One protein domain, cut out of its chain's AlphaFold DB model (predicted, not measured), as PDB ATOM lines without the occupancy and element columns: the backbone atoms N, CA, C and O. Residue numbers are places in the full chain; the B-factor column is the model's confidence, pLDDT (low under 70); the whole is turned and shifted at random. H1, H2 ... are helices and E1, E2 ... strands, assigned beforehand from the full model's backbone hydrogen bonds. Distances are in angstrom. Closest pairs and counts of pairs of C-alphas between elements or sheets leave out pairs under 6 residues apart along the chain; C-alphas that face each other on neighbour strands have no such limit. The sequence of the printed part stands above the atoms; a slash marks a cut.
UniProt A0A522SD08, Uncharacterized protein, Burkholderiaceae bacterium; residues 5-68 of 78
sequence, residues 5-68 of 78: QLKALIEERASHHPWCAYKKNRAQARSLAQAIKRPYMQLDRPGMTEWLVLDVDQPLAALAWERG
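This is residues 5 to 68 of the 78 residues of an uncharacterized protein of Burkholderiaceae bacterium (UniProt A0A522SD08). With little regular structure, this is a loop-rich body around a small antiparallel sheet, E1 - E2, widened at both edges by short pairings. H1 and H3 lie at opposite ends, and residues 59 to 64 stick out. The 64 printed residues, of mixed class, run H1 E1 H2 E2 H3, with 25 in named elements; the whole is compact, radius of gyration of the C-alphas 11.9 A, spans 34 by 24 by 16 A.

E1, residues 19 to 21, and E2, residues 40 to 42, are antiparallel at 160 degrees; N 42 and O 19 are within hydrogen-bond range at 2.7 A. Residues 28 to 29 pair with E1, and 52 to 53 with E2, both antiparallel. The closest C-alphas of E1 and H2, residues 32 to 35, are those of Cys 20 and Ala 35, 5.5 A. H1, residues 5 to 13, is apart from H2, only just, at 8.1 A. H3, residues 61 to 66, is apart from H1, H2 and E1. Every O i to N i+4 pair is within range in H1 and H3; H2 is too short for one.

H1, 12.3 A long, begins at C-alpha 5 (-30.481, -11.974, -29.112). H3, 8.7 A, ends at C-alpha 66 (-38.257, -39.171, -38.790).

The C-alphas of His 16 and Glu 66 are farthest apart, 34.2 A. The printed part has no cut; the link E2 to H3 is long. Residues 15 to 16, 25, 45 to 49 and 56 to 68 have pLDDT under 70.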
ATOM      1  N   GLN A   5     -29.021 -11.861 -29.015       81.38
ATOM      2  CA  GLN A   5     -30.481 -11.974 -29.112       81.38
ATOM      3  C   GLN A   5     -31.038 -13.192 -28.364       81.38
ATOM      4  O   GLN A   5     -32.014 -13.063 -27.631       81.38
ATOM      5  N   LEU A   6     -30.395 -14.360 -28.487       79.69
ATOM      6  CA  LEU A   6     -30.823 -15.563 -27.768       79.69
ATOM      7  C   LEU A   6     -30.684 -15.372 -26.256       79.69
ATOM      8  O   LEU A   6     -31.556 -15.772 -25.493       79.69
ATOM      9  N   LYS A   7     -29.601 -14.723 -25.824       79.75
ATOM     10  CA  LYS A   7     -29.392 -14.401 -24.412       79.75
ATOM     11  C   LYS A   7     -30.489 -13.474 -23.875       79.75
ATOM     12  O   LYS A   7     -31.068 -13.798 -22.844       79.75
ATOM     13  N   ALA A   8     -30.810 -12.398 -24.597       82.25
ATOM     14  CA  ALA A   8     -31.856 -11.456 -24.203       82.25
ATOM     15  C   ALA A   8     -33.233 -12.131 -24.085       82.25
ATOM     16  O   ALA A   8     -33.930 -11.932 -23.097       82.25
ATOM     17  N   LEU A   9     -33.587 -12.997 -25.040       81.44
ATOM     18  CA  LEU A   9     -34.856 -13.729 -25.018       81.44
ATOM     19  C   LEU A   9     -34.950 -14.704 -23.832       81.44
ATOM     20  O   LEU A   9     -36.007 -14.837 -23.219       81.44
ATOM     21  N   ILE A  10     -33.847 -15.370 -23.478       79.31
ATOM     22  CA  ILE A  10     -33.814 -16.255 -22.306       79.31
ATOM     23  C   ILE A  10     -33.925 -15.445 -21.011       79.31
ATOM     24  O   ILE A  10     -34.629 -15.869 -20.103       79.31
ATOM     25  N   GLU A  11     -33.259 -14.295 -20.919       78.94
ATOM     26  CA  GLU A  11     -33.327 -13.413 -19.747       78.94
ATOM     27  C   GLU A  11     -34.714 -12.774 -19.570       78.94
ATOM     28  O   GLU A  11     -35.156 -12.598 -18.438       78.94
ATOM     29  N   GLU A  12     -35.419 -12.474 -20.664       81.62
ATOM     30  CA  GLU A  12     -36.793 -11.960 -20.642       81.62
ATOM     31  C   GLU A  12     -37.804 -13.024 -20.187       81.62
ATOM     32  O   GLU A  12     -38.717 -12.731 -19.415       81.62
ATOM     33  N   ARG A  13     -37.666 -14.260 -20.683       77.88
ATOM     34  CA  ARG A  13     -38.695 -15.303 -20.531       77.88
ATOM     35  C   ARG A  13     -38.442 -16.266 -19.381       77.88
ATOM     36  O   ARG A  13     -39.390 -16.676 -18.719       77.88
ATOM     37  N   ALA A  14     -37.190 -16.620 -19.107       74.50
ATOM     38  CA  ALA A  14     -36.865 -17.482 -17.980       74.50
ATOM     39  C   ALA A  14     -36.662 -16.629 -16.729       74.50
ATOM     40  O   ALA A  14     -35.801 -15.753 -16.709       74.50
ATOM     41  N   SER A  15     -37.408 -16.912 -15.655       63.78
ATOM     42  CA  SER A  15     -37.273 -16.244 -14.350       63.78
ATOM     43  C   SER A  15     -35.934 -16.585 -13.666       63.78
ATOM     44  O   SER A  15     -35.890 -17.282 -12.655       63.78
ATOM     45  N   HIS A  16     -34.833 -16.088 -14.234       64.38
ATOM     46  CA  HIS A  16     -33.420 -16.218 -13.851       64.38
ATOM     47  C   HIS A  16     -32.731 -17.557 -14.154       64.38
ATOM     48  O   HIS A  16     -31.515 -17.573 -14.363       64.38
ATOM     49  N   HIS A  17     -33.464 -18.669 -14.238       74.75
ATOM     50  CA  HIS A  17     -32.876 -19.981 -14.525       74.75
ATOM     51  C   HIS A  17     -33.699 -20.774 -15.545       74.75
ATOM     52  O   HIS A  17     -34.765 -21.276 -15.187       74.75
ATOM     53  N   PRO A  18     -33.212 -20.937 -16.793       83.75
ATOM     54  CA  PRO A  18     -33.855 -21.834 -17.740       83.75
ATOM     55  C   PRO A  18     -33.759 -23.281 -17.252       83.75
ATOM     56  O   PRO A  18     -32.765 -23.708 -16.644       83.75
ATOM     57  N   TRP A  19     -34.790 -24.053 -17.558       85.44
ATOM     58  CA  TRP A  19     -34.801 -25.487 -17.326       85.44
ATOM     59  C   TRP A  19     -34.104 -26.177 -18.488       85.44
ATOM     60  O   TRP A  19     -34.272 -25.788 -19.636       85.44
ATOM     61  N   CYS A  20     -33.305 -27.204 -18.228       86.06
ATOM     62  CA  CYS A  20     -32.636 -27.937 -19.294       86.06
ATOM     63  C   CYS A  20     -32.577 -29.436 -19.021       86.06
ATOM     64  O   CYS A  20     -32.667 -29.891 -17.876       86.06
ATOM     65  N   ALA A  21     -32.430 -30.216 -20.090       83.81
ATOM     66  CA  ALA A  21     -32.369 -31.668 -20.019       83.81
ATOM     67  C   ALA A  21     -31.599 -32.280 -21.198       83.81
ATOM     68  O   ALA A  21     -31.405 -31.662 -22.242       83.81
ATOM     69  N   TYR A  22     -31.153 -33.527 -21.022       82.12
ATOM     70  CA  TYR A  22     -30.565 -34.335 -22.103       82.12
ATOM     71  C   TYR A  22     -31.603 -35.096 -22.928       82.12
ATOM     72  O   TYR A  22     -31.324 -35.520 -24.040       82.12
ATOM     73  N   LYS A  23     -32.791 -35.302 -22.369       77.69
ATOM     74  CA  LYS A  23     -33.951 -35.917 -23.019       77.69
ATOM     75  C   LYS A  23     -35.153 -35.026 -22.709       77.69
ATOM     76  O   LYS A  23     -35.072 -34.237 -21.775       77.69
ATOM     77  N   LYS A  24     -36.275 -35.169 -23.421       75.44
ATOM     78  CA  LYS A  24     -37.539 -34.452 -23.134       75.44
ATOM     79  C   LYS A  24     -38.220 -34.942 -21.835       75.44
ATOM     80  O   LYS A  24     -39.407 -35.236 -21.809       75.44
ATOM     81  N   ASN A  25     -37.447 -35.139 -20.769       68.44
ATOM     82  CA  ASN A  25     -37.884 -35.544 -19.440       68.44
ATOM     83  C   ASN A  25     -36.912 -35.001 -18.377       68.44
ATOM     84  O   ASN A  25     -35.749 -34.729 -18.671       68.44
ATOM     85  N   ARG A  26     -37.378 -34.877 -17.126       72.50
ATOM     86  CA  ARG A  26     -36.546 -34.507 -15.961       72.50
ATOM     87  C   ARG A  26     -35.771 -33.193 -16.147       72.50
ATOM     88  O   ARG A  26     -34.549 -33.159 -15.999       72.50
ATOM     89  N   ALA A  27     -36.492 -32.123 -16.479       81.25
ATOM     90  CA  ALA A  27     -35.921 -30.789 -16.604       81.25
ATOM     91  C   ALA A  27     -35.300 -30.325 -15.272       81.25
ATOM     92  O   ALA A  27     -35.869 -30.552 -14.205       81.25
ATOM     93  N   GLN A  28     -34.135 -29.677 -15.325       83.81
ATOM     94  CA  GLN A  28     -33.463 -29.098 -14.157       83.81
ATOM     95  C   GLN A  28     -33.152 -27.624 -14.403       83.81
ATOM     96  O   GLN A  28     -32.599 -27.288 -15.449       83.81
ATOM     97  N   ALA A  29     -33.447 -26.763 -13.431       85.62
ATOM     98  CA  ALA A  29     -33.047 -25.362 -13.473       85.62
ATOM     99  C   ALA A  29     -31.514 -25.245 -13.397       85.62
ATOM    100  O   ALA A  29     -30.873 -25.823 -12.511       85.62
ATOM    101  N   ARG A  30     -30.906 -24.527 -14.346       84.62
ATOM    102  CA  ARG A  30     -29.450 -24.313 -14.427       84.62
ATOM    103  C   ARG A  30     -29.138 -22.863 -14.794       84.62
ATOM    104  O   ARG A  30     -30.000 -22.117 -15.247       84.62
ATOM    105  N   SER A  31     -27.885 -22.448 -14.618       85.00
ATOM    106  CA  SER A  31     -27.422 -21.172 -15.176       85.00
ATOM    107  C   SER A  31     -27.413 -21.225 -16.706       85.00
ATOM    108  O   SER A  31     -27.199 -22.290 -17.287       85.00
ATOM    109  N   LEU A  32     -27.580 -20.077 -17.372       82.88
ATOM    110  CA  LEU A  32     -27.581 -19.990 -18.839       82.88
ATOM    111  C   LEU A  32     -26.351 -20.668 -19.474       82.88
ATOM    112  O   LEU A  32     -26.481 -21.452 -20.412       82.88
ATOM    113  N   ALA A  33     -25.163 -20.425 -18.913       83.38
ATOM    114  CA  ALA A  33     -23.902 -20.990 -19.399       83.38
ATOM    115  C   ALA A  33     -23.847 -22.528 -19.332       83.38
ATOM    116  O   ALA A  33     -23.129 -23.161 -20.108       83.38
ATOM    117  N   GLN A  34     -24.581 -23.140 -18.399       85.12
ATOM    118  CA  GLN A  34     -24.708 -24.593 -18.293       85.12
ATOM    119  C   GLN A  34     -25.864 -25.123 -19.143       85.12
ATOM    120  O   GLN A  34     -25.725 -26.170 -19.773       85.12
ATOM    121  N   ALA A  35     -26.986 -24.406 -19.170       84.19
ATOM    122  CA  ALA A  35     -28.196 -24.809 -19.870       84.19
ATOM    123  C   ALA A  35     -28.005 -24.854 -21.390       84.19
ATOM    124  O   ALA A  35     -28.467 -25.798 -22.020       84.19
ATOM    125  N   ILE A  36     -27.242 -23.922 -21.968       82.94
ATOM    126  CA  ILE A  36     -26.983 -23.908 -23.415       82.94
ATOM    127  C   ILE A  36     -26.127 -25.077 -23.916       82.94
ATOM    128  O   ILE A  36     -26.073 -25.351 -25.107       82.94
ATOM    129  N   LYS A  37     -25.451 -25.786 -23.008       83.31
ATOM    130  CA  LYS A  37     -24.679 -26.992 -23.337       83.31
ATOM    131  C   LYS A  37     -25.560 -28.243 -23.409       83.31
ATOM    132  O   LYS A  37     -25.037 -29.349 -23.525       83.31
ATOM    133  N   ARG A  38     -26.874 -28.107 -23.218       85.25
ATOM    134  CA  ARG A  38     -27.832 -29.215 -23.216       85.25
ATOM    135  C   ARG A  38     -28.718 -29.132 -24.459       85.25
ATOM    136  O   ARG A  38     -29.063 -28.028 -24.868       85.25
ATOM    137  N   PRO A  39     -29.114 -30.283 -25.029       84.12
ATOM    138  CA  PRO A  39     -29.893 -30.315 -26.266       84.12
ATOM    139  C   PRO A  39     -31.294 -29.731 -26.117       84.12
ATOM    140  O   PRO A  39     -31.848 -29.233 -27.092       84.12
ATOM    141  N   TYR A  40     -31.863 -29.795 -24.911       83.69
ATOM    142  CA  TYR A  40     -33.220 -29.345 -24.642       83.69
ATOM    143  C   TYR A  40     -33.228 -28.297 -23.537       83.69
ATOM    144  O   TYR A  40     -32.652 -28.509 -22.463       83.69
ATOM    145  N   MET A  41     -33.927 -27.195 -23.789       85.88
ATOM    146  CA  MET A  41     -34.130 -26.098 -22.849       85.88
ATOM    147  C   MET A  41     -35.614 -25.721 -22.793       85.88
ATOM    148  O   MET A  41     -36.288 -25.731 -23.816       85.88
ATOM    149  N   GLN A  42     -36.124 -25.377 -21.616       84.44
ATOM    150  CA  GLN A  42     -37.428 -24.745 -21.438       84.44
ATOM    151  C   GLN A  42     -37.219 -23.384 -20.786       84.44
ATOM    152  O   GLN A  42     -36.440 -23.245 -19.835       84.44
ATOM    153  N   LEU A  43     -37.901 -22.385 -21.333       80.12
ATOM    154  CA  LEU A  43     -37.880 -21.026 -20.805       80.12
ATOM    155  C   LEU A  43     -38.919 -20.866 -19.688       80.12
ATOM    156  O   LEU A  43     -38.661 -20.158 -18.720       80.12
ATOM    157  N   ASP A  44     -40.024 -21.610 -19.770       70.69
ATOM    158  CA  ASP A  44     -41.131 -21.552 -18.817       70.69
ATOM    159  C   ASP A  44     -41.022 -22.568 -17.665       70.69
ATOM    160  O   ASP A  44     -40.206 -23.496 -17.672       70.69
ATOM    161  N   ARG A  45     -41.854 -22.366 -16.631       61.59
ATOM    162  CA  ARG A  45     -41.921 -23.196 -15.412       61.59
ATOM    163  C   ARG A  45     -42.196 -24.685 -15.719       61.59
ATOM    164  O   ARG A  45     -42.879 -24.999 -16.695       61.59
ATOM    165  N   PRO A  46     -41.746 -25.605 -14.836       56.50
ATOM    166  CA  PRO A  46     -41.893 -27.049 -14.996       56.50
ATOM    167  C   PRO A  46     -43.376 -27.421 -14.889       56.50
ATOM    168  O   PRO A  46     -43.934 -27.542 -13.802       56.50
ATOM    169  N   GLY A  47     -44.028 -27.521 -16.039       59.88
ATOM    170  CA  GLY A  47     -45.474 -27.692 -16.173       59.88
ATOM    171  C   GLY A  47     -45.934 -27.468 -17.611       59.88
ATOM    172  O   GLY A  47     -46.857 -28.138 -18.060       59.88
ATOM    173  N   MET A  48     -45.233 -26.610 -18.364       59.56
ATOM    174  CA  MET A  48     -45.399 -26.490 -19.815       59.56
ATOM    175  C   MET A  48     -44.468 -27.447 -20.568       59.56
ATOM    176  O   MET A  48     -43.349 -27.734 -20.139       59.56
ATOM    177  N   THR A  49     -44.957 -27.986 -21.687       65.75
ATOM    178  CA  THR A  49     -44.317 -29.055 -22.480       65.75
ATOM    179  C   THR A  49     -43.500 -28.515 -23.659       65.75
ATOM    180  O   THR A  49     -43.123 -29.267 -24.556       65.75
ATOM    181  N   GLU A  50     -43.231 -27.213 -23.693       75.81
ATOM    182  CA  GLU A  50     -42.526 -26.577 -24.803       75.81
ATOM    183  C   GLU A  50     -41.014 -26.668 -24.582       75.81
ATOM    184  O   GLU A  50     -40.500 -26.359 -23.504       75.81
ATOM    185  N   TRP A  51     -40.303 -27.162 -25.597       78.44
ATOM    186  CA  TRP A  51     -38.862 -27.393 -25.554       78.44
ATOM    187  C   TRP A  51     -38.191 -26.697 -26.729       78.44
ATOM    188  O   TRP A  51     -38.464 -27.013 -27.887       78.44
ATOM    189  N   LEU A  52     -37.242 -25.823 -26.421       81.62
ATOM    190  CA  LEU A  52     -36.272 -25.327 -27.377       81.62
ATOM    191  C   LEU A  52     -35.220 -26.417 -27.616       81.62
ATOM    192  O   LEU A  52     -34.577 -26.885 -26.671       81.62
ATOM    193  N   VAL A  53     -35.062 -26.828 -28.874       82.25
ATOM    194  CA  VAL A  53     -34.026 -27.778 -29.301       82.25
ATOM    195  C   VAL A  53     -32.814 -26.976 -29.762       82.25
ATOM    196  O   VAL A  53     -32.906 -26.225 -30.728       82.25
ATOM    197  N   LEU A  54     -31.700 -27.098 -29.042       78.00
ATOM    198  CA  LEU A  54     -30.490 -26.293 -29.261       78.00
ATOM    199  C   LEU A  54     -29.399 -27.022 -30.046       78.00
ATOM    200  O   LEU A  54     -28.513 -26.377 -30.596       78.00
ATOM    201  N   ASP A  55     -29.452 -28.350 -30.078       72.00
ATOM    202  CA  ASP A  55     -28.459 -29.196 -30.733       72.00
ATOM    203  C   ASP A  55     -29.182 -30.187 -31.649       72.00
ATOM    204  O   ASP A  55     -29.762 -31.177 -31.194       72.00
ATOM    205  N   VAL A  56     -29.239 -29.830 -32.932       63.12
ATOM    206  CA  VAL A  56     -30.008 -30.531 -33.970       63.12
ATOM    207  C   VAL A  56     -29.175 -31.626 -34.649       63.12
ATOM    208  O   VAL A  56     -29.747 -32.536 -35.237       63.12
ATOM    209  N   ASP A  57     -27.848 -31.606 -34.490       66.00
ATOM    210  CA  ASP A  57     -26.911 -32.474 -35.218       66.00
ATOM    211  C   ASP A  57     -26.393 -33.652 -34.381       66.00
ATOM    212  O   ASP A  57     -25.372 -34.270 -34.696       66.00
ATOM    213  N   GLN A  58     -27.079 -33.992 -33.289       68.19
ATOM    214  CA  GLN A  58     -26.662 -35.118 -32.460       68.19
ATOM    215  C   GLN A  58     -26.654 -36.427 -33.264       68.19
ATOM    216  O   GLN A  58     -27.472 -36.608 -34.170       68.19
ATOM    217  N   PRO A  59     -25.776 -37.389 -32.925       67.06
ATOM    218  CA  PRO A  59     -25.823 -38.708 -33.535       67.06
ATOM    219  C   PRO A  59     -27.246 -39.274 -33.465       67.06
ATOM    220  O   PRO A  59     -27.850 -39.312 -32.393       67.06
ATOM    221  N   LEU A  60     -27.770 -39.720 -34.612       67.44
ATOM    222  CA  LEU A  60     -29.141 -40.223 -34.782       67.44
ATOM    223  C   LEU A  60     -30.253 -39.156 -34.707       67.44
ATOM    224  O   LEU A  60     -31.428 -39.523 -34.659       67.44
ATOM    225  N   ALA A  61     -29.937 -37.857 -34.739       66.19
ATOM    226  CA  ALA A  61     -30.948 -36.800 -34.738       66.19
ATOM    227  C   ALA A  61     -31.896 -36.914 -35.939       66.19
ATOM    228  O   ALA A  61     -33.104 -36.910 -35.734       66.19
ATOM    229  N   ALA A  62     -31.385 -37.154 -37.152       67.50
ATOM    230  CA  ALA A  62     -32.221 -37.393 -38.335       67.50
ATOM    231  C   ALA A  62     -33.261 -38.513 -38.107       67.50
ATOM    232  O   ALA A  62     -34.447 -38.327 -38.366       67.50
ATOM    233  N   LEU A  63     -32.847 -39.630 -37.498       66.56
ATOM    234  CA  LEU A  63     -33.745 -40.744 -37.160       66.56
ATOM    235  C   LEU A  63     -34.761 -40.377 -36.072       66.56
ATOM    236  O   LEU A  63     -35.888 -40.863 -36.086       66.56
ATOM    237  N   ALA A  64     -34.386 -39.543 -35.101       65.38
ATOM    238  CA  ALA A  64     -35.307 -39.065 -34.071       65.38
ATOM    239  C   ALA A  64     -36.369 -38.106 -34.638       65.38
ATOM    240  O   ALA A  64     -37.482 -38.060 -34.116       65.38
ATOM    241  N   TRP A  65     -36.030 -37.362 -35.691       63.78
ATOM    242  CA  TRP A  65     -36.939 -36.461 -36.398       63.78
ATOM    243  C   TRP A  65     -37.898 -37.231 -37.306       63.78
ATOM    244  O   TRP A  65     -39.096 -36.967 -37.275       63.78
ATOM    245  N   GLU A  66     -37.406 -38.240 -38.030       68.75
ATOM    246  CA  GLU A  66     -38.257 -39.171 -38.790       68.75
ATOM    247  C   GLU A  66     -39.211 -39.957 -37.882       68.75
ATOM    248  O   GLU A  66     -40.360 -40.199 -38.235       68.75
ATOM    249  N   ARG A  67     -38.764 -40.306 -36.669       65.06
ATOM    250  CA  ARG A  67     -39.589 -40.929 -35.620       65.06
ATOM    251  C   ARG A  67     -40.503 -39.951 -34.880       65.06
ATOM    252  O   ARG A  67     -41.012 -40.315 -33.819       65.06
ATOM    253  N   GLY A  68     -40.671 -38.720 -35.369       53.03
ATOM    254  CA  GLY A  68     -41.523 -37.714 -34.740       53.03
ATOM    255  C   GLY A  68     -42.871 -38.303 -34.290       53.03
ATOM    256  O   GLY A  68     -43.397 -39.197 -34.955       53.03
TER     257      GLY A  68